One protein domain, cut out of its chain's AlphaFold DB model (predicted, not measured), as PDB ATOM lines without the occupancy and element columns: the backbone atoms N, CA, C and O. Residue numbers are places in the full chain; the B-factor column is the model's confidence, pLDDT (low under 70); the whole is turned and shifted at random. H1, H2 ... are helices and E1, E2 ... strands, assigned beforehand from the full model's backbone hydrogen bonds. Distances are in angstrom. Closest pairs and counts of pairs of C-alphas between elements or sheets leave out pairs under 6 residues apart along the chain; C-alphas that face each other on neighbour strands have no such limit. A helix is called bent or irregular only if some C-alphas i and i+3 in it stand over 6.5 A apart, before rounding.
ATOM      1  N   ARG A  17     172.592 122.675 -96.704       98.12
ATOM      2  CA  ARG A  17     171.336 121.999 -96.340       98.12
ATOM      3  C   ARG A  17     171.428 121.436 -94.928       98.12
ATOM      4  O   ARG A  17     172.132 120.457 -94.698       98.12
ATOM      5  N   LEU A  18     170.721 122.046 -93.983       98.75
ATOM      6  CA  LEU A  18     170.699 121.615 -92.584       98.75
ATOM      7  C   LEU A  18     169.405 120.856 -92.294       98.75
ATOM      8  O   LEU A  18     168.320 121.433 -92.383       98.75
ATOM      9  N   GLY A  19     169.522 119.582 -91.921       98.81
ATOM     10  CA  GLY A  19     168.383 118.801 -91.455       98.81
ATOM     11  C   GLY A  19     167.983 119.246 -90.056       98.81
ATOM     12  O   GLY A  19     168.807 119.187 -89.149       98.81
ATOM     13  N   VAL A  20     166.741 119.678 -89.858       98.88
ATOM     14  CA  VAL A  20     166.220 120.068 -88.541       98.88
ATOM     15  C   VAL A  20     165.119 119.093 -88.144       98.88
ATOM     16  O   VAL A  20     164.108 119.008 -88.843       98.88
ATOM     17  N   ALA A  21     165.309 118.373 -87.036       98.75
ATOM     18  CA  ALA A  21     164.271 117.485 -86.510       98.75
ATOM     19  C   ALA A  21     163.026 118.305 -86.142       98.75
ATOM     20  O   ALA A  21     163.128 119.316 -85.457       98.75
ATOM     21  N   TRP A  22     161.851 117.935 -86.619       98.69
ATOM     22  CA  TRP A  22     160.661 118.759 -86.462       98.69
ATOM     23  C   TRP A  22     159.408 117.900 -86.427       98.69
ATOM     24  O   TRP A  22     158.835 117.573 -87.465       98.69
ATOM     25  N   ASP A  23     158.972 117.573 -85.218       98.56
ATOM     26  CA  ASP A  23     157.751 116.819 -84.948       98.56
ATOM     27  C   ASP A  23     157.330 116.992 -83.480       98.56
ATOM     28  O   ASP A  23     157.770 117.920 -82.795       98.56
ATOM     29  N   GLU A  24     156.445 116.130 -82.990       98.19
ATOM     30  CA  GLU A  24     155.930 116.194 -81.626       98.19
ATOM     31  C   GLU A  24     156.993 115.869 -80.561       98.19
ATOM     32  O   GLU A  24     156.895 116.356 -79.429       98.19
ATOM     33  N   ALA A  25     158.025 115.095 -80.914       97.94
ATOM     34  CA  ALA A  25     159.157 114.781 -80.048       97.94
ATOM     35  C   ALA A  25     160.239 115.873 -80.087       97.94
ATOM     36  O   ALA A  25     160.931 116.067 -79.087       97.94
ATOM     37  N   PHE A  26     160.359 116.616 -81.193       98.31
ATOM     38  CA  PHE A  26     161.379 117.651 -81.409       98.31
ATOM     39  C   PHE A  26     160.739 118.983 -81.821       98.31
ATOM     40  O   PHE A  26     160.676 119.330 -83.002       98.31
ATOM     41  N   CYS A  27     160.265 119.746 -80.835       96.75
ATOM     42  CA  CYS A  27     159.475 120.962 -81.048       96.75
ATOM     43  C   CYS A  27     160.024 122.216 -80.345       96.75
ATOM     44  O   CYS A  27     159.415 123.286 -80.434       96.75
ATOM     45  N   PHE A  28     161.164 122.128 -79.653       96.50
ATOM     46  CA  PHE A  28     161.735 123.254 -78.909       96.50
ATOM     47  C   PHE A  28     162.882 123.908 -79.659       96.50
ATOM     48  O   PHE A  28     164.009 123.410 -79.672       96.50
ATOM     49  N   TYR A  29     162.588 125.083 -80.209       97.44
ATOM     50  CA  TYR A  29     163.543 125.900 -80.939       97.44
ATOM     51  C   TYR A  29     163.406 127.368 -80.566       97.44
ATOM     52  O   TYR A  29     162.303 127.912 -80.490       97.44
ATOM     53  N   TYR A  30     164.543 128.048 -80.436       97.38
ATOM     54  CA  TYR A  30     164.560 129.495 -80.580       97.38
ATOM     55  C   TYR A  30     164.343 129.842 -82.047       97.38
ATOM     56  O   TYR A  30     165.170 129.516 -82.897       97.38
ATOM     57  N   ARG A  31     163.249 130.544 -82.346       97.44
ATOM     58  CA  ARG A  31     163.001 131.056 -83.697       97.44
ATOM     59  C   ARG A  31     164.174 131.907 -84.194       97.44
ATOM     60  O   ARG A  31     164.640 131.698 -85.307       97.44
ATOM     61  N   ASP A  32     164.711 132.760 -83.327       98.31
ATOM     62  CA  ASP A  32     165.865 133.612 -83.621       98.31
ATOM     63  C   ASP A  32     167.121 132.812 -83.999       98.31
ATOM     64  O   ASP A  32     167.910 133.275 -84.819       98.31
ATOM     65  N   ASN A  33     167.312 131.603 -83.452       98.56
ATOM     66  CA  ASN A  33     168.428 130.737 -83.845       98.56
ATOM     67  C   ASN A  33     168.267 130.249 -85.287       98.56
ATOM     68  O   ASN A  33     169.238 130.234 -86.039       98.56
ATOM     69  N   LEU A  34     167.053 129.843 -85.669       98.50
ATOM     70  CA  LEU A  34     166.770 129.372 -87.025       98.50
ATOM     71  C   LEU A  34     166.921 130.519 -88.030       98.50
ATOM     72  O   LEU A  34     167.644 130.374 -89.009       98.50
ATOM     73  N   GLU A  35     166.349 131.685 -87.721       98.50
ATOM     74  CA  GLU A  35     166.484 132.890 -88.549       98.50
ATOM     75  C   GLU A  35     167.946 133.356 -88.649       98.50
ATOM     76  O   GLU A  35     168.379 133.847 -89.693       98.50
ATOM     77  N   PHE A  36     168.730 133.206 -87.576       98.31
ATOM     78  CA  PHE A  36     170.168 133.465 -87.601       98.31
ATOM     79  C   PHE A  36     170.881 132.536 -88.590       98.31
ATOM     80  O   PHE A  36     171.651 133.018 -89.416       98.31
ATOM     81  N   LEU A  37     170.614 131.227 -88.552       98.19
ATOM     82  CA  LEU A  37     171.238 130.262 -89.465       98.19
ATOM     83  C   LEU A  37     170.835 130.511 -90.926       98.19
ATOM     84  O   LEU A  37     171.690 130.482 -91.810       98.19
ATOM     85  N   GLU A  38     169.565 130.824 -91.190       97.81
ATOM     86  CA  GLU A  38     169.085 131.169 -92.534       97.81
ATOM     87  C   GLU A  38     169.807 132.403 -93.099       97.81
ATOM     88  O   GLU A  38     170.238 132.398 -94.254       97.81
ATOM     89  N   LYS A  39     170.042 133.433 -92.271       96.75
ATOM     90  CA  LYS A  39     170.834 134.620 -92.654       96.75
ATOM     91  C   LYS A  39     172.291 134.294 -92.999       96.75
ATOM     92  O   LYS A  39     172.912 135.053 -93.735       96.75
ATOM     93  N   GLN A  40     172.818 133.169 -92.517       95.31
ATOM     94  CA  GLN A  40     174.153 132.659 -92.852       95.31
ATOM     95  C   GLN A  40     174.164 131.785 -94.125       95.31
ATOM     96  O   GLN A  40     175.178 131.165 -94.442       95.31
ATOM     97  N   GLY A  41     173.053 131.719 -94.871       94.44
ATOM     98  CA  GLY A  41     172.954 130.961 -96.125       94.44
ATOM     99  C   GLY A  41     172.605 129.480 -95.943       94.44
ATOM    100  O   GLY A  41     172.829 128.673 -96.853       94.44
ATOM    101  N   VAL A  42     172.069 129.110 -94.777       97.88
ATOM    102  CA  VAL A  42     171.557 127.763 -94.513       97.88
ATOM    103  C   VAL A  42     170.133 127.625 -95.046       97.88
ATOM    104  O   VAL A  42     169.254 128.422 -94.737       97.88
ATOM    105  N   GLN A  43     169.888 126.563 -95.806       98.19
ATOM    106  CA  GLN A  43     168.555 126.065 -96.107       98.19
ATOM    107  C   GLN A  43     168.154 125.048 -95.035       98.19
ATOM    108  O   GLN A  43     168.732 123.961 -94.956       98.19
ATOM    109  N   ILE A  44     167.137 125.380 -94.242       98.44
ATOM    110  CA  ILE A  44     166.544 124.451 -93.279       98.44
ATOM    111  C   ILE A  44     165.674 123.431 -94.021       98.44
ATOM    112  O   ILE A  44     164.752 123.791 -94.754       98.44
ATOM    113  N   VAL A  45     165.955 122.150 -93.800       98.62
ATOM    114  CA  VAL A  45     165.171 121.021 -94.303       98.62
ATOM    115  C   VAL A  45     164.606 120.285 -93.097       98.62
ATOM    116  O   VAL A  45     165.341 119.661 -92.339       98.62
ATOM    117  N   ARG A  46     163.297 120.397 -92.880       98.56
ATOM    118  CA  ARG A  46     162.631 119.721 -91.762       98.56
ATOM    119  C   ARG A  46     162.455 118.234 -92.060       98.56
ATOM    120  O   ARG A  46     162.171 117.882 -93.202       98.56
ATOM    121  N   PHE A  47     162.598 117.404 -91.035       98.75
ATOM    122  CA  PHE A  47     162.293 115.973 -91.072       98.75
ATOM    123  C   PHE A  47     161.777 115.524 -89.705       98.75
ATOM    124  O   PHE A  47     162.084 116.163 -88.701       98.75
ATOM    125  N   SER A  48     161.024 114.434 -89.648       98.75
ATOM    126  CA  SER A  48     160.488 113.878 -88.408       98.75
ATOM    127  C   SER A  48     161.214 112.587 -88.029       98.75
ATOM    128  O   SER A  48     161.024 111.572 -88.697       98.75
ATOM    129  N   PRO A  49     161.999 112.564 -86.939       98.50
ATOM    130  CA  PRO A  49     162.504 111.308 -86.386       98.50
ATOM    131  C   PRO A  49     161.410 110.299 -86.001       98.50
ATOM    132  O   PRO A  49     161.665 109.094 -86.028       98.50
ATOM    133  N   VAL A  50     160.204 110.759 -85.649       98.50
ATOM    134  CA  VAL A  50     159.074 109.874 -85.321       98.50
ATOM    135  C   VAL A  50     158.464 109.240 -86.579       98.50
ATOM    136  O   VAL A  50     158.203 108.037 -86.593       98.50
ATOM    137  N   HIS A  51     158.247 110.025 -87.639       98.50
ATOM    138  CA  HIS A  51     157.408 109.621 -88.777       98.50
ATOM    139  C   HIS A  51     158.191 109.288 -90.055       98.50
ATOM    140  O   HIS A  51     157.775 108.399 -90.804       98.50
ATOM    141  N   ASP A  52     159.320 109.951 -90.315       98.56
ATOM    142  CA  ASP A  52     160.110 109.735 -91.532       98.56
ATOM    143  C   ASP A  52     161.029 108.521 -91.381       98.56
ATOM    144  O   ASP A  52     161.727 108.358 -90.383       98.56
ATOM    145  N   LYS A  53     161.077 107.659 -92.401       97.81
ATOM    146  CA  LYS A  53     161.939 106.464 -92.381       97.81
ATOM    147  C   LYS A  53     163.407 106.762 -92.669       97.81
ATOM    148  O   LYS A  53     164.266 106.022 -92.202       97.81
ATOM    149  N   HIS A  54     163.688 107.824 -93.414       98.56
ATOM    150  CA  HIS A  54     165.029 108.187 -93.858       98.56
ATOM    151  C   HIS A  54     165.286 109.669 -93.618       98.56
ATOM    152  O   HIS A  54     164.361 110.485 -93.666       98.56
ATOM    153  N   LEU A  55     166.553 110.024 -93.410       98.50
ATOM    154  CA  LEU A  55     166.973 111.416 -93.487       98.50
ATOM    155  C   LEU A  55     166.754 111.945 -94.916       98.50
ATOM    156  O   LEU A  55     166.976 111.211 -95.880       98.50
ATOM    157  N   PRO A  56     166.377 113.226 -95.080       98.00
ATOM    158  CA  PRO A  56     166.386 113.866 -96.387       98.00
ATOM    159  C   PRO A  56     167.742 113.734 -97.087       98.00
ATOM    160  O   PRO A  56     168.799 113.756 -96.450       98.00
ATOM    161  N   ASP A  57     167.716 113.676 -98.413       94.19
ATOM    162  CA  ASP A  57     168.940 113.578 -99.196       94.19
ATOM    163  C   ASP A  57     169.791 114.855 -99.120       94.19
ATOM    164  O   ASP A  57     169.302 115.988 -98.952       94.19
ATOM    165  N   ASP A  58     171.096 114.653 -99.313       94.00
ATOM    166  CA  ASP A  58     172.099 115.707 -99.466       94.00
ATOM    167  C   ASP A  58     172.172 116.704 -98.303       94.00
ATOM    168  O   ASP A  58     172.426 117.890 -98.519       94.00
ATOM    169  N   LEU A  59     171.960 116.240 -97.070       97.94
ATOM    170  CA  LEU A  59     172.196 117.056 -95.881       97.94
ATOM    171  C   LEU A  59     173.692 117.248 -95.620       97.94
ATOM    172  O   LEU A  59     174.513 116.345 -95.806       97.94
ATOM    173  N   ASP A  60     174.024 118.444 -95.152       98.44
ATOM    174  CA  ASP A  60     175.382 118.880 -94.837       98.44
ATOM    175  C   ASP A  60     175.628 118.977 -93.318       98.44
ATOM    176  O   ASP A  60     176.763 119.158 -92.880       98.44
ATOM    177  N   GLY A  61     174.570 118.824 -92.520       98.69
ATOM    178  CA  GLY A  61     174.590 118.747 -91.063       98.69
ATOM    179  C   GLY A  61     173.196 118.461 -90.498       98.69
ATOM    180  O   GLY A  61     172.205 118.503 -91.236       98.69
ATOM    181  N   LEU A  62     173.118 118.216 -89.188       98.88
ATOM    182  CA  LEU A  62     171.861 118.036 -88.456       98.88
ATOM    183  C   LEU A  62     171.762 118.964 -87.241       98.88
ATOM    184  O   LEU A  62     172.735 119.176 -86.518       98.88
ATOM    185  N   LEU A  63     170.555 119.461 -86.992       98.88
ATOM    186  CA  LEU A  63     170.149 120.110 -85.755       98.88
ATOM    187  C   LEU A  63     169.003 119.304 -85.135       98.88
ATOM    188  O   LEU A  63     167.906 119.228 -85.691       98.88
ATOM    189  N   LEU A  64     169.268 118.713 -83.976       98.81
ATOM    190  CA  LEU A  64     168.283 117.998 -83.171       98.81
ATOM    191  C   LEU A  64     167.945 118.879 -81.966       98.81
ATOM    192  O   LEU A  64     168.677 118.895 -80.980       98.81
ATOM    193  N   GLY A  65     166.885 119.678 -82.065       97.62
ATOM    194  CA  GLY A  65     166.459 120.545 -80.966       97.62
ATOM    195  C   GLY A  65     165.896 119.767 -79.785       97.62
ATOM    196  O   GLY A  65     165.902 118.537 -79.755       97.62
ATOM    197  N   GLY A  66     165.375 120.497 -78.803       96.19
ATOM    198  CA  GLY A  66     164.711 119.844 -77.685       96.19
ATOM    199  C   GLY A  66     163.263 119.479 -77.983       96.19
ATOM    200  O   GLY A  66     162.713 119.768 -79.047       96.19
ATOM    201  N   GLY A  67     162.630 118.898 -76.980       96.62
ATOM    202  CA  GLY A  67     161.242 118.479 -77.002       96.62
ATOM    203  C   GLY A  67     161.061 117.371 -75.979       96.62
ATOM    204  O   GLY A  67     161.716 117.404 -74.936       96.62
ATOM    205  N   TYR A  68     160.208 116.406 -76.297       97.06
ATOM    206  CA  TYR A  68     159.772 115.357 -75.380       97.06
ATOM    207  C   TYR A  68     159.975 113.949 -75.966       97.06
ATOM    208  O   TYR A  68     159.000 113.202 -76.096       97.06
ATOM    209  N   PRO A  69     161.197 113.564 -76.380       97.81
ATOM    210  CA  PRO A  69     161.445 112.247 -76.973       97.81
ATOM    211  C   PRO A  69     161.015 111.087 -76.065       97.81
ATOM    212  O   PRO A  69     160.605 110.049 -76.571       97.81
ATOM    213  N   GLU A  70     161.023 111.267 -74.744       97.06
ATOM    214  CA  GLU A  70     160.561 110.286 -73.758       97.06
ATOM    215  C   GLU A  70     159.091 109.875 -73.949       97.06
ATOM    216  O   GLU A  70     158.725 108.735 -73.673       97.06
ATOM    217  N   LEU A  71     158.239 110.778 -74.457       97.81
ATOM    218  CA  LEU A  71     156.815 110.511 -74.688       97.81
ATOM    219  C   LEU A  71     156.591 109.699 -75.968       97.81
ATOM    220  O   LEU A  71     155.527 109.111 -76.155       97.81
ATOM    221  N   TYR A  72     157.604 109.659 -76.834       98.31
ATOM    222  CA  TYR A  72     157.596 108.980 -78.125       98.31
ATOM    223  C   TYR A  72     158.687 107.904 -78.207       98.31
ATOM    224  O   TYR A  72     158.979 107.414 -79.295       98.31
ATOM    225  N   ALA A  73     159.269 107.504 -77.069       98.00
ATOM    226  CA  ALA A  73     160.462 106.662 -77.007       98.00
ATOM    227  C   ALA A  73     160.289 105.337 -77.767       98.00
ATOM    228  O   ALA A  73     161.162 104.946 -78.537       98.00
ATOM    229  N   LYS A  74     159.112 104.714 -77.650       98.44
ATOM    230  CA  LYS A  74     158.761 103.509 -78.408       98.44
ATOM    231  C   LYS A  74     158.761 103.734 -79.924       98.44
ATOM    232  O   LYS A  74     159.361 102.960 -80.657       98.44
ATOM    233  N   ALA A  75     158.102 104.791 -80.399       98.50
ATOM    234  CA  ALA A  75     158.041 105.091 -81.832       98.50
ATOM    235  C   ALA A  75     159.433 105.426 -82.395       98.50
ATOM    236  O   ALA A  75     159.779 105.020 -83.503       98.50
ATOM    237  N   LEU A  76     160.249 106.126 -81.603       98.69
ATOM    238  CA  LEU A  76     161.635 106.441 -81.932       98.69
ATOM    239  C   LEU A  76     162.520 105.186 -82.001       98.69
ATOM    240  O   LEU A  76     163.339 105.080 -82.913       98.69
ATOM    241  N   GLU A  77     162.351 104.234 -81.080       98.69
ATOM    242  CA  GLU A  77     163.055 102.945 -81.098       98.69
ATOM    243  C   GLU A  77     162.691 102.119 -82.339       98.69
ATOM    244  O   GLU A  77     163.592 101.674 -83.060       98.69
ATOM    245  N   GLU A  78     161.386 101.981 -82.612       98.56
ATOM    246  CA  GLU A  78     160.831 101.244 -83.758       98.56
ATOM    247  C   GLU A  78     161.284 101.830 -85.108       98.56
ATOM    248  O   GLU A  78     161.324 101.127 -86.123       98.56
ATOM    249  N   ASN A  79     161.666 103.112 -85.150       98.56
ATOM    250  CA  ASN A  79     162.234 103.742 -86.336       98.56
ATOM    251  C   ASN A  79     163.746 103.482 -86.476       98.56
ATOM    252  O   ASN A  79     164.572 104.394 -86.550       98.56
ATOM    253  N   GLU A  80     164.118 102.201 -86.536       98.50
ATOM    254  CA  GLU A  80     165.514 101.751 -86.621       98.50
ATOM    255  C   GLU A  80     166.276 102.367 -87.799       98.50
ATOM    256  O   GLU A  80     167.472 102.643 -87.695       98.50
ATOM    257  N   THR A  81     165.594 102.588 -88.927       98.56
ATOM    258  CA  THR A  81     166.223 103.067 -90.164       98.56
ATOM    259  C   THR A  81     166.845 104.446 -89.958       98.56
ATOM    260  O   THR A  81     168.060 104.594 -90.110       98.56
ATOM    261  N   ILE A  82     166.059 105.431 -89.510       98.44
ATOM    262  CA  ILE A  82     166.574 106.784 -89.300       98.44
ATOM    263  C   ILE A  82     167.540 106.856 -88.106       98.44
ATOM    264  O   ILE A  82     168.549 107.558 -88.188       98.44
ATOM    265  N   ARG A  83     167.317 106.071 -87.033       98.31
ATOM    266  CA  ARG A  83     168.263 105.971 -85.899       98.31
ATOM    267  C   ARG A  83     169.648 105.530 -86.367       98.31
ATOM    268  O   ARG A  83     170.657 106.141 -86.011       98.31
ATOM    269  N   ASN A  84     169.697 104.473 -87.176       98.56
ATOM    270  CA  ASN A  84     170.941 103.923 -87.704       98.56
ATOM    271  C   ASN A  84     171.598 104.874 -88.715       98.56
ATOM    272  O   ASN A  84     172.824 104.998 -88.725       98.56
ATOM    273  N   GLU A  85     170.813 105.589 -89.526       98.56
ATOM    274  CA  GLU A  85     171.341 106.619 -90.425       98.56
ATOM    275  C   GLU A  85     171.990 107.776 -89.668       98.56
ATOM    276  O   GLU A  85     173.120 108.139 -89.994       98.56
ATOM    277  N   ILE A  86     171.330 108.314 -88.638       98.69
ATOM    278  CA  ILE A  86     171.881 109.383 -87.794       98.69
ATOM    279  C   ILE A  86     173.182 108.919 -87.129       98.69
ATOM    280  O   ILE A  86     174.180 109.645 -87.172       98.69
ATOM    281  N   ARG A  87     173.211 107.695 -86.579       98.69
ATOM    282  CA  ARG A  87     174.428 107.109 -85.990       98.69
ATOM    283  C   ARG A  87     175.570 107.055 -86.998       98.69
ATOM    284  O   ARG A  87     176.651 107.576 -86.731       98.69
ATOM    285  N   ARG A  88     175.313 106.493 -88.180       98.44
ATOM    286  CA  ARG A  88     176.303 106.408 -89.257       98.44
ATOM    287  C   ARG A  88     176.784 107.795 -89.688       98.44
ATOM    288  O   ARG A  88     177.976 107.991 -89.888       98.44
ATOM    289  N   LYS A  89     175.890 108.783 -89.805       98.31
ATOM    290  CA  LYS A  89     176.279 110.158 -90.154       98.31
ATOM    291  C   LYS A  89     177.190 110.796 -89.109       98.31
ATOM    292  O   LYS A  89     178.156 111.454 -89.491       98.31
ATOM    293  N   ALA A  90     176.950 110.551 -87.823       98.38
ATOM    294  CA  ALA A  90     177.859 110.971 -86.759       98.38
ATOM    295  C   ALA A  90     179.253 110.315 -86.872       98.38
ATOM    296  O   ALA A  90     180.273 110.963 -86.622       98.38
ATOM    297  N   GLU A  91     179.310 109.037 -87.259       97.75
ATOM    298  CA  GLU A  91     180.560 108.294 -87.495       97.75
ATOM    299  C   GLU A  91     181.306 108.775 -88.751       97.75
ATOM    300  O   GLU A  91     182.533 108.768 -88.779       97.75
ATOM    301  N   GLU A  92     180.581 109.256 -89.764       96.50
ATOM    302  CA  GLU A  92     181.121 109.847 -90.999       96.50
ATOM    303  C   GLU A  92     181.588 111.315 -90.835       96.50
ATOM    304  O   GLU A  92     181.893 111.985 -91.827       96.50
ATOM    305  N   ASP A  93     181.663 111.822 -89.599       97.56
ATOM    306  CA  ASP A  93     181.987 113.212 -89.244       97.56
ATOM    307  C   ASP A  93     180.979 114.258 -89.760       97.56
ATOM    308  O   ASP A  93     181.348 115.415 -89.996       97.56
ATOM    309  N   MET A  94     179.704 113.896 -89.943       98.44
ATOM    310  CA  MET A  94     178.668 114.902 -90.193       98.44
ATOM    311  C   MET A  94     178.553 115.835 -88.975       98.44
ATOM    312  O   MET A  94     178.469 115.350 -87.845       98.44
ATOM    313  N   PRO A  95     178.531 117.166 -89.168       98.75
ATOM    314  CA  PRO A  95     178.240 118.110 -88.099       98.75
ATOM    315  C   PRO A  95     176.835 117.894 -87.543       98.75
ATOM    316  O   PRO A  95     175.855 117.981 -88.283       98.75
ATOM    317  N   ILE A  96     176.736 117.631 -86.241       98.88
ATOM    318  CA  ILE A  96     175.456 117.456 -85.550       98.88
ATOM    319  C   ILE A  96     175.463 118.311 -84.288       98.88
ATOM    320  O   ILE A  96     176.341 118.168 -83.436       98.88
ATOM    321  N   LEU A  97     174.471 119.188 -84.163       98.81
ATOM    322  CA  LEU A  97     174.203 119.942 -82.945       98.81
ATOM    323  C   LEU A  97     172.913 119.413 -82.320       98.81
ATOM    324  O   LEU A  97     171.882 119.369 -82.987       98.81
ATOM    325  N   ALA A  98     172.971 118.987 -81.060       98.69
ATOM    326  CA  ALA A  98     171.825 118.407 -80.373       98.69
ATOM    327  C   ALA A  98     171.592 119.039 -78.994       98.69
ATOM    328  O   ALA A  98     172.506 119.139 -78.179       98.69
ATOM    329  N   GLU A  99     170.358 119.451 -78.724       98.19
ATOM    330  CA  GLU A  99     169.989 120.192 -77.517       98.19
ATOM    331  C   GLU A  99     168.878 119.460 -76.757       98.19
ATOM    332  O   GLU A  99     167.882 119.049 -77.347       98.19
ATOM    333  N   CYS A 100     169.020 119.321 -75.438       96.69
ATOM    334  CA  CYS A 100     168.011 118.760 -74.536       96.69
ATOM    335  C   CYS A 100     167.454 117.404 -75.027       96.69
ATOM    336  O   CYS A 100     168.183 116.415 -75.020       96.69
ATOM    337  N   GLY A 101     166.200 117.340 -75.487       97.75
ATOM    338  CA  GLY A 101     165.605 116.132 -76.076       97.75
ATOM    339  C   GLY A 101     166.409 115.551 -77.250       97.75
ATOM    340  O   GLY A 101     166.613 114.342 -77.322       97.75
ATOM    341  N   GLY A 102     166.972 116.393 -78.119       98.56
ATOM    342  CA  GLY A 102     167.880 115.959 -79.182       98.56
ATOM    343  C   GLY A 102     169.122 115.261 -78.642       98.56
ATOM    344  O   GLY A 102     169.547 114.246 -79.187       98.56
ATOM    345  N   TYR A 103     169.685 115.762 -77.539       98.44
ATOM    346  CA  TYR A 103     170.798 115.100 -76.862       98.44
ATOM    347  C   TYR A 103     170.377 113.740 -76.297       98.44
ATOM    348  O   TYR A 103     171.076 112.757 -76.543       98.44
ATOM    349  N   LEU A 104     169.226 113.657 -75.621       98.19
ATOM    350  CA  LEU A 104     168.687 112.391 -75.110       98.19
ATOM    351  C   LEU A 104     168.485 111.360 -76.231       98.19
ATOM    352  O   LEU A 104     168.843 110.200 -76.068       98.19
ATOM    353  N   TYR A 105     168.004 111.788 -77.398       98.75
ATOM    354  CA  TYR A 105     167.839 110.919 -78.564       98.75
ATOM    355  C   TYR A 105     169.169 110.429 -79.169       98.75
ATOM    356  O   TYR A 105     169.208 109.391 -79.829       98.75
ATOM    357  N   LEU A 106     170.283 111.133 -78.939       98.75
ATOM    358  CA  LEU A 106     171.616 110.691 -79.366       98.75
ATOM    359  C   LEU A 106     172.304 109.735 -78.384       98.75
ATOM    360  O   LEU A 106     173.339 109.153 -78.732       98.75
ATOM    361  N   LEU A 107     171.758 109.557 -77.181       98.50
ATOM    362  CA  LEU A 107     172.228 108.570 -76.212       98.50
ATOM    363  C   LEU A 107     171.941 107.141 -76.695       98.50
ATOM    364  O   LEU A 107     171.288 106.924 -77.715       98.50
ATOM    365  N   LYS A 108     172.449 106.143 -75.973       98.25
ATOM    366  CA  LYS A 108     172.216 104.729 -76.286       98.25
ATOM    367  C   LYS A 108     170.785 104.311 -75.978       98.25
ATOM    368  O   LYS A 108     170.200 103.531 -76.724       98.25
ATOM    369  N   GLU A 109     170.247 104.824 -74.885       98.56
ATOM    370  CA  GLU A 109     168.962 104.422 -74.328       98.56
ATOM    371  C   GLU A 109     168.296 105.632 -73.676       98.56
ATOM    372  O   GLU A 109     168.992 106.503 -73.143       98.56
ATOM    373  N   LEU A 110     166.970 105.679 -73.701       98.56
ATOM    374  CA  LEU A 110     166.161 106.667 -72.996       98.56
ATOM    375  C   LEU A 110     164.997 105.954 -72.309       98.56
ATOM    376  O   LEU A 110     164.275 105.192 -72.950       98.56
ATOM    377  N   GLU A 111     164.823 106.200 -71.015       98.12
ATOM    378  CA  GLU A 111     163.629 105.769 -70.293       98.12
ATOM    379  C   GLU A 111     162.403 106.603 -70.693       98.12
ATOM    380  O   GLU A 111     162.511 107.799 -70.957       98.12
ATOM    381  N   ASP A 112     161.223 105.988 -70.701       96.31
ATOM    382  CA  ASP A 112     159.951 106.708 -70.717       96.31
ATOM    383  C   ASP A 112     159.529 107.164 -69.309       96.31
ATOM    384  O   ASP A 112     160.187 106.916 -68.295       96.31
ATOM    385  N   GLU A 113     158.374 107.821 -69.227       92.62
ATOM    386  CA  GLU A 113     157.787 108.300 -67.972       92.62
ATOM    387  C   GLU A 113     157.519 107.192 -66.930       92.62
ATOM    388  O   GLU A 113     157.388 107.499 -65.742       92.62
ATOM    389  N   ASN A 114     157.447 105.927 -67.359       94.06
ATOM    390  CA  ASN A 114     157.227 104.756 -66.509       94.06
ATOM    391  C   ASN A 114     158.538 104.042 -66.128       94.06
ATOM    392  O   ASN A 114     158.489 103.037 -65.417       94.06
ATOM    393  N   GLY A 115     159.693 104.538 -66.585       95.12
ATOM    394  CA  GLY A 115     161.002 103.919 -66.365       95.12
ATOM    395  C   GLY A 115     161.313 102.759 -67.316       95.12
ATOM    396  O   GLY A 115     162.225 101.980 -67.048       95.12
ATOM    397  N   THR A 116     160.560 102.601 -68.410       97.62
ATOM    398  CA  THR A 116     160.872 101.600 -69.441       97.62
ATOM    399  C   THR A 116     161.947 102.161 -70.362       97.62
ATOM    400  O   THR A 116     161.733 103.211 -70.957       97.62
ATOM    401  N   GLY A 117     163.093 101.488 -70.481       98.25
ATOM    402  CA  GLY A 117     164.182 101.896 -71.375       98.25
ATOM    403  C   GLY A 117     163.928 101.504 -72.831       98.25
ATOM    404  O   GLY A 117     163.517 100.375 -73.095       98.25
ATOM    405  N   TYR A 118     164.225 102.419 -73.752       98.75
ATOM    406  CA  TYR A 118     164.117 102.233 -75.202       98.75
ATOM    407  C   TYR A 118     165.428 102.601 -75.889       98.75
ATOM    408  O   TYR A 118     166.085 103.577 -75.511       98.75
ATOM    409  N   GLU A 119     165.813 101.857 -76.919       98.56
ATOM    410  CA  GLU A 119     167.023 102.133 -77.680       98.56
ATOM    411  C   GLU A 119     166.900 103.400 -78.532       98.56
ATOM    412  O   GLU A 119     165.988 103.570 -79.339       98.56
ATOM    413  N   MET A 120     167.913 104.257 -78.441       98.62
ATOM    414  CA  MET A 120     167.982 105.537 -79.149       98.62
ATOM    415  C   MET A 120     169.087 105.511 -80.219       98.62
ATOM    416  O   MET A 120     169.551 104.438 -80.626       98.62
ATOM    417  N   ALA A 121     169.493 106.658 -80.770       98.44
ATOM    418  CA  ALA A 121     170.440 106.683 -81.888       98.44
ATOM    419  C   ALA A 121     171.849 106.201 -81.501       98.44
ATOM    420  O   ALA A 121     172.622 105.839 -82.377       98.44
ATOM    421  N   GLY A 122     172.210 106.109 -80.220       97.94
ATOM    422  CA  GLY A 122     173.442 105.457 -79.756       97.94
ATOM    423  C   GLY A 122     174.738 106.062 -80.291       97.94
ATOM    424  O   GLY A 122     175.726 105.349 -80.456       97.94
ATOM    425  N   VAL A 123     174.742 107.367 -80.572       98.19
ATOM    426  CA  VAL A 123     175.962 108.119 -80.910       98.19
ATOM    427  C   VAL A 123     176.858 108.225 -79.676       98.19
ATOM    428  O   VAL A 123     178.082 108.056 -79.762       98.19
ATOM    429  N   PHE A 124     176.235 108.439 -78.519       97.25
ATOM    430  CA  PHE A 124     176.861 108.414 -77.204       97.25
ATOM    431  C   PHE A 124     176.433 107.164 -76.426       97.25
ATOM    432  O   PHE A 124     175.344 106.632 -76.622       97.25
ATOM    433  N   SER A 125     177.305 106.676 -75.546       95.12
ATOM    434  CA  SER A 125     177.102 105.436 -74.781       95.12
ATOM    435  C   SER A 125     176.204 105.589 -73.551       95.12
ATOM    436  O   SER A 125     175.779 104.571 -72.999       95.12
ATOM    437  N   GLY A 126     175.939 106.823 -73.108       95.69
ATOM    438  CA  GLY A 126     175.119 107.114 -71.936       95.69
ATOM    439  C   GLY A 126     173.651 106.730 -72.109       95.69
ATOM    440  O   GLY A 126     173.204 106.369 -73.199       95.69
ATOM    441  N   LYS A 127     172.906 106.821 -71.007       97.56
ATOM    442  CA  LYS A 127     171.468 106.556 -70.930       97.56
ATOM    443  C   LYS A 127     170.737 107.753 -70.339       97.56
ATOM    444  O   LYS A 127     171.231 108.325 -69.368       97.56
ATOM    445  N   THR A 191     178.655 117.346 -74.103       94.69
ATOM    446  CA  THR A 191     179.621 116.373 -74.620       94.69
ATOM    447  C   THR A 191     179.952 116.664 -76.082       94.69
ATOM    448  O   THR A 191     179.170 117.276 -76.819       94.69
ATOM    449  N   VAL A 192     181.138 116.230 -76.499       94.25
ATOM    450  CA  VAL A 192     181.595 116.311 -77.885       94.25
ATOM    451  C   VAL A 192     182.238 114.992 -78.287       94.25
ATOM    452  O   VAL A 192     183.151 114.514 -77.613       94.25
ATOM    453  N   LYS A 193     181.802 114.441 -79.421       93.81
ATOM    454  CA  LYS A 193     182.388 113.260 -80.064       93.81
ATOM    455  C   LYS A 193     182.401 113.483 -81.571       93.81
ATOM    456  O   LYS A 193     181.364 113.790 -82.150       93.81
ATOM    457  N   ASN A 194     183.559 113.330 -82.212       94.56
ATOM    458  CA  ASN A 194     183.752 113.677 -83.626       94.56
ATOM    459  C   ASN A 194     183.260 115.113 -83.910       94.56
ATOM    460  O   ASN A 194     183.621 116.048 -83.196       94.56
ATOM    461  N   GLN A 195     182.401 115.280 -84.917       97.69
ATOM    462  CA  GLN A 195     181.740 116.536 -85.274       97.69
ATOM    463  C   GLN A 195     180.353 116.704 -84.618       97.69
ATOM    464  O   GLN A 195     179.563 117.536 -85.063       97.69
ATOM    465  N   VAL A 196     180.059 115.946 -83.555       98.38
ATOM    466  CA  VAL A 196     178.806 116.031 -82.792       98.38
ATOM    467  C   VAL A 196     179.023 116.810 -81.498       98.38
ATOM    468  O   VAL A 196     179.855 116.425 -80.676       98.38
ATOM    469  N   MET A 197     178.246 117.874 -81.293       97.94
ATOM    470  CA  MET A 197     178.125 118.593 -80.024       97.94
ATOM    471  C   MET A 197     176.716 118.393 -79.477       97.94
ATOM    472  O   MET A 197     175.744 118.723 -80.155       97.94
ATOM    473  N   ALA A 198     176.597 117.872 -78.257       98.06
ATOM    474  CA  ALA A 198     175.296 117.577 -77.674       98.06
ATOM    475  C   ALA A 198     175.251 117.857 -76.171       98.06
ATOM    476  O   ALA A 198     176.215 117.585 -75.457       98.06
ATOM    477  N   GLY A 199     174.135 118.376 -75.670       96.81
ATOM    478  CA  GLY A 199     173.952 118.582 -74.235       96.81
ATOM    479  C   GLY A 199     172.565 119.078 -73.861       96.81
ATOM    480  O   GLY A 199     171.726 119.332 -74.719       96.81
ATOM    481  N   PHE A 200     172.327 119.238 -72.563       96.00
ATOM    482  CA  PHE A 200     171.061 119.765 -72.044       96.00
ATOM    483  C   PHE A 200     170.783 121.253 -72.327       96.00
ATOM    484  O   PHE A 200     169.605 121.593 -72.453       96.00
ATOM    485  N   PRO A 201     171.785 122.155 -72.414       97.00
ATOM    486  CA  PRO A 201     171.526 123.561 -72.694       97.00
ATOM    487  C   PRO A 201     170.791 123.792 -74.012       97.00
ATOM    488  O   PRO A 201     171.236 123.355 -75.069       97.00
ATOM    489  N   HIS A 202     169.740 124.600 -73.950       97.81
ATOM    490  CA  HIS A 202     169.199 125.293 -75.110       97.81
ATOM    491  C   HIS A 202     169.999 126.574 -75.323       97.81
ATOM    492  O   HIS A 202     169.884 127.528 -74.542       97.81
ATOM    493  N   LEU A 203     170.852 126.587 -76.340       98.19
ATOM    494  CA  LEU A 203     171.786 127.679 -76.584       98.19
ATOM    495  C   LEU A 203     171.119 128.775 -77.419       98.19
ATOM    496  O   LEU A 203     170.344 128.497 -78.322       98.19
ATOM    497  N   TYR A 204     171.428 130.037 -77.141       98.44
ATOM    498  CA  TYR A 204     170.923 131.178 -77.904       98.44
ATOM    499  C   TYR A 204     172.039 131.720 -78.804       98.44
ATOM    500  O   TYR A 204     172.888 132.496 -78.354       98.44
ATOM    501  N   TYR A 205     172.063 131.291 -80.068       98.25
ATOM    502  CA  TYR A 205     173.168 131.539 -81.007       98.25
ATOM    503  C   TYR A 205     173.453 133.032 -81.232       98.25
ATOM    504  O   TYR A 205     174.627 133.396 -81.212       98.25
ATOM    505  N   PRO A 206     172.450 133.931 -81.321       98.06
ATOM    506  CA  PRO A 206     172.713 135.364 -81.453       98.06
ATOM    507  C   PRO A 206     173.463 135.992 -80.267       98.06
ATOM    508  O   PRO A 206     173.982 137.096 -80.394       98.06
ATOM    509  N   SER A 207     173.551 135.330 -79.101       98.25
ATOM    510  CA  SER A 207     174.400 135.839 -78.005       98.25
ATOM    511  C   SER A 207     175.898 135.685 -78.247       98.25
ATOM    512  O   SER A 207     176.682 136.335 -77.557       98.25
ATOM    513  N   LEU A 208     176.286 134.830 -79.193       98.06
ATOM    514  CA  LEU A 208     177.658 134.627 -79.633       98.06
ATOM    515  C   LEU A 208     177.616 134.194 -81.102       98.06
ATOM    516  O   LEU A 208     177.683 133.005 -81.395       98.06
ATOM    517  N   GLU A 209     177.498 135.152 -82.023       97.38
ATOM    518  CA  GLU A 209     177.307 134.883 -83.462       97.38
ATOM    519  C   GLU A 209     178.350 133.909 -84.026       97.38
ATOM    520  O   GLU A 209     178.004 132.967 -84.742       97.38
ATOM    521  N   GLY A 210     179.609 134.054 -83.587       97.75
ATOM    522  CA  GLY A 210     180.694 133.149 -83.947       97.75
ATOM    523  C   GLY A 210     180.341 131.676 -83.725       97.75
ATOM    524  O   GLY A 210     180.727 130.846 -84.551       97.75
ATOM    525  N   PHE A 211     179.578 131.338 -82.666       98.25
ATOM    526  CA  PHE A 211     179.051 129.990 -82.392       98.25
ATOM    527  C   PHE A 211     178.361 129.398 -83.615       98.25
ATOM    528  O   PHE A 211     178.834 128.399 -84.165       98.25
ATOM    529  N   GLY A 212     177.285 130.048 -84.059       97.50
ATOM    530  CA  GLY A 212     176.503 129.579 -85.192       97.50
ATOM    531  C   GLY A 212     177.296 129.639 -86.498       97.50
ATOM    532  O   GLY A 212     177.239 128.694 -87.278       97.50
ATOM    533  N   GLU A 213     178.126 130.665 -86.705       98.06
ATOM    534  CA  GLU A 213     178.986 130.762 -87.894       98.06
ATOM    535  C   GLU A 213     179.939 129.566 -88.030       98.06
ATOM    536  O   GLU A 213     180.048 128.983 -89.108       98.06
ATOM    537  N   ARG A 214     180.603 129.134 -86.947       98.19
ATOM    538  CA  ARG A 214     181.510 127.969 -87.016       98.19
ATOM    539  C   ARG A 214     180.752 126.652 -87.197       98.19
ATOM    540  O   ARG A 214     181.301 125.742 -87.819       98.19
ATOM    541  N   PHE A 215     179.513 126.546 -86.704       98.56
ATOM    542  CA  PHE A 215     178.648 125.401 -87.006       98.56
ATOM    543  C   PHE A 215     178.318 125.338 -88.505       98.56
ATOM    544  O   PHE A 215     178.522 124.302 -89.140       98.56
ATOM    545  N   VAL A 216     177.932 126.469 -89.102       98.25
ATOM    546  CA  VAL A 216     177.681 126.587 -90.548       98.25
ATOM    547  C   VAL A 216     178.940 126.275 -91.363       98.25
ATOM    548  O   VAL A 216     178.889 125.492 -92.310       98.25
ATOM    549  N   GLN A 217     180.103 126.795 -90.961       97.62
ATOM    550  CA  GLN A 217     181.383 126.476 -91.604       97.62
ATOM    551  C   GLN A 217     181.731 124.984 -91.514       97.62
ATOM    552  O   GLN A 217     182.309 124.430 -92.448       97.62
ATOM    553  N   ALA A 218     181.404 124.313 -90.405       98.19
ATOM    554  CA  ALA A 218     181.597 122.870 -90.292       98.19
ATOM    555  C   ALA A 218     180.714 122.111 -91.292       98.19
ATOM    556  O   ALA A 218     181.213 121.197 -91.952       98.19
ATOM    557  N   CYS A 219     179.453 122.527 -91.453       98.25
ATOM    558  CA  CYS A 219     178.541 121.963 -92.451       98.25
ATOM    559  C   CYS A 219     179.085 122.155 -93.874       98.25
ATOM    560  O   CYS A 219     179.127 121.211 -94.663       98.25
ATOM    561  N   ASP A 220     179.611 123.342 -94.193       96.69
ATOM    562  CA  ASP A 220     180.228 123.587 -95.501       96.69
ATOM    563  C   ASP A 220     181.465 122.707 -95.746       96.69
ATOM    564  O   ASP A 220     181.628 122.123 -96.820       96.69
ATOM    565  N   ARG A 221     182.329 122.529 -94.736       96.44
ATOM    566  CA  ARG A 221     183.481 121.617 -94.847       96.44
ATOM    567  C   ARG A 221     183.042 120.177 -95.124       96.44
ATOM    568  O   ARG A 221     183.647 119.522 -95.976       96.44
ATOM    569  N   TYR A 222     181.994 119.699 -94.453       96.62
ATOM    570  CA  TYR A 222     181.430 118.368 -94.699       96.62
ATOM    571  C   TYR A 222     180.880 118.243 -96.126       96.62
ATOM    572  O   TYR A 222     181.236 117.308 -96.849       96.62
ATOM    573  N   ARG A 223     180.110 119.238 -96.585       95.19
ATOM    574  CA  ARG A 223     179.609 119.332 -97.964       95.19
ATOM    575  C   ARG A 223     180.725 119.220 -99.001       95.19
ATOM    576  O   ARG A 223     180.613 118.462 -99.966       95.19
ATOM    577  N   MET A 224     181.819 119.955 -98.805       93.06
ATOM    578  CA  MET A 224     182.968 119.933 -99.714       93.06
ATOM    579  C   MET A 224     183.702 118.585 -99.698       93.06
ATOM    580  O   MET A 224     184.141 118.127-100.751       93.06
ATOM    581  N   LYS A 225     183.815 117.926 -98.534       92.31
ATOM    582  CA  LYS A 225     184.379 116.568 -98.413       92.31
ATOM    583  C   LYS A 225     183.534 115.558 -99.197       92.31
ATOM    584  O   LYS A 225     184.088 114.824-100.009       92.31
ATOM    585  N   ARG A 226     182.208 115.588 -99.027       90.62
ATOM    586  CA  ARG A 226     181.253 114.709 -99.723       90.62
ATOM    587  C   ARG A 226     181.324 114.853-101.246       90.62
ATOM    588  O   ARG A 226     181.401 113.849-101.942       90.62
ATOM    589  N   LYS A 227     181.393 116.085-101.766       85.31
ATOM    590  CA  LYS A 227     181.528 116.352-103.215       85.31
ATOM    591  C   LYS A 227     182.837 115.858-103.834       85.31
ATOM    592  O   LYS A 227     182.876 115.634-105.031       85.31
ATOM    593  N   ARG A 228     183.914 115.735-103.053       83.31
ATOM    594  CA  ARG A 228     185.210 115.215-103.536       83.31
ATOM    595  C   ARG A 228     185.266 113.686-103.578       83.31
ATOM    596  O   ARG A 228     186.223 113.144-104.113       83.31
ATOM    597  N   GLN A 229     184.307 113.018-102.940       75.06
ATOM    598  CA  GLN A 229     184.212 111.558-102.850       75.06
ATOM    599  C   GLN A 229     183.200 110.966-103.847       75.06
ATOM    600  O   GLN A 229     183.113 109.745-103.950       75.06
ATOM    601  N   GLN A 230     182.445 111.825-104.542       64.88
ATOM    602  CA  GLN A 230     181.578 111.496-105.678       64.88
ATOM    603  C   GLN A 230     182.358 111.678-106.979       64.88
ATOM    604  O   GLN A 230     182.129 110.868-107.902       64.88
TER     605      GLN A 230
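Overview. This is residues 17 to 127 and 191 to 230 of the 230 residues of the protein "GATase_3 domain-containing protein" of Clostridium sp. OM04-12AA (UniProt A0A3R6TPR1). A twisted sheet of six strands runs through the body, with H1 over one face and H4 and H3 on the other, while the long helix H5 crosses the end of the sheet where E2, E1 and E3 begin. Away from H5, a small hairpin of E5 and E6 with H2 packed on it makes a second, smaller part. The printed part has 151 residues, with five named helices and eight named strands in the order E1 H1 E2 E3 H2 H3 E4 H4 E5 E6 E7 E8 H5; the large sheet runs E2 E1 E3 E4 E8 E7 and is mixed, and the class is mixed, helices and strands. It is compact, with a radius of gyration of the C-alphas of 14.5 A and spans of 42 by 37 by 25 A.

Arrangement. The large sheet runs, strand beside strand, E2 (residues 42 to 47), E1 (17 to 21), E3 (61 to 64), E4 (96 to 99), E8 (196 to 199) and E7 (191 to 193). E2 and E1 are parallel, with N 20 and O 45 at 2.8 A; E1 and E3 are parallel, with N 63 and O 19 at 2.8 A. E3 and E4 are parallel, with N 97 and O 62 at 2.9 A; E4 and E8 are parallel, with N 98 and O 197 at 2.9 A. E8 and the edge strand E7 form an antiparallel hairpin, with N 191 and O 198 at 2.8 A. H1 (residues 31 to 39) is on the sheet, over E2 and E1, at a height of 9.2 A. H4 (residues 101 to 106) is on the opposite face, over E4 at a height of 5.5 A; the C-alphas of Tyr 103 and Ala 198, the closest of H4 and E8, are 5.2 A apart. H3 (residues 80 to 91) is on the sheet too, with the C-alphas of Ala 90 and Val 196 at 6.5 A its closest to E8. H5 (residues 209 to 227) is on the sheet over E1 and runs across the strands, at 82 degrees to E1 on the local plane; the closest C-alphas of E3 and H5, those of Gly 61 and Cys 219, are 5.3 A apart. With residues 212 to 216 alone H5 touches H1, the C-alphas of Leu 37 and Gly 212 being closest at 6.8 A, at a steep tilt of 53 degrees, the same way. H2 (residues 69 to 78) is not on the large sheet. It touches H4, closest at the C-alphas of Pro 69 and Gly 101, 5.8 A. E5 (residues 109 to 111) and E6 (117 to 119) form an antiparallel hairpin, with N 110 and O 118 at 2.9 A; the closest C-alphas of H2 and E6, those of Glu 77 and Glu 119, are 5.3 A apart. E1, H1, E2 and E3, H2 H3, E4 are strand-helix-strand units, parallel neighbour strands with helices between them in the chain, each with a right-handed crossover. In H1, H3, H4 and H5 every O i to N i+4 pair is within hydrogen-bond range, in H2 4 of 6.

Along the chain. E1 begins at C-alpha 17, (171.336, 121.999, -96.340), and is 12.9 A long from first to last C-alpha; H1 is 12.4 A and E2 15.4 A. E3 and E4 are each 10.1 A long. H2, 12.9 A, is irregular: C-alphas 71 and 74 are 8.2 A apart. H3 is 16.4 A long, H4 8.7 A, E5 6.8 A, and E6 and E7 6.9 A each. E8, 10.2 A, ends at C-alpha 199, (173.952, 118.582, -74.235). H5, 27.4 A, ends at C-alpha 227, (181.528, 116.352, -103.215).

Size, cuts and confidence. The two C-alphas farthest apart, those of Asn 114 and Arg 228, are 47.6 A apart. Residues 128 to 190 are not printed, and C-alphas 127 and 191 are 13.3 A apart across this cut. The link from E2 to E3, residues 48 to 60, is long. The mean pLDDT of the printed part is 97.1; residue 230, the chain's last, is under 70.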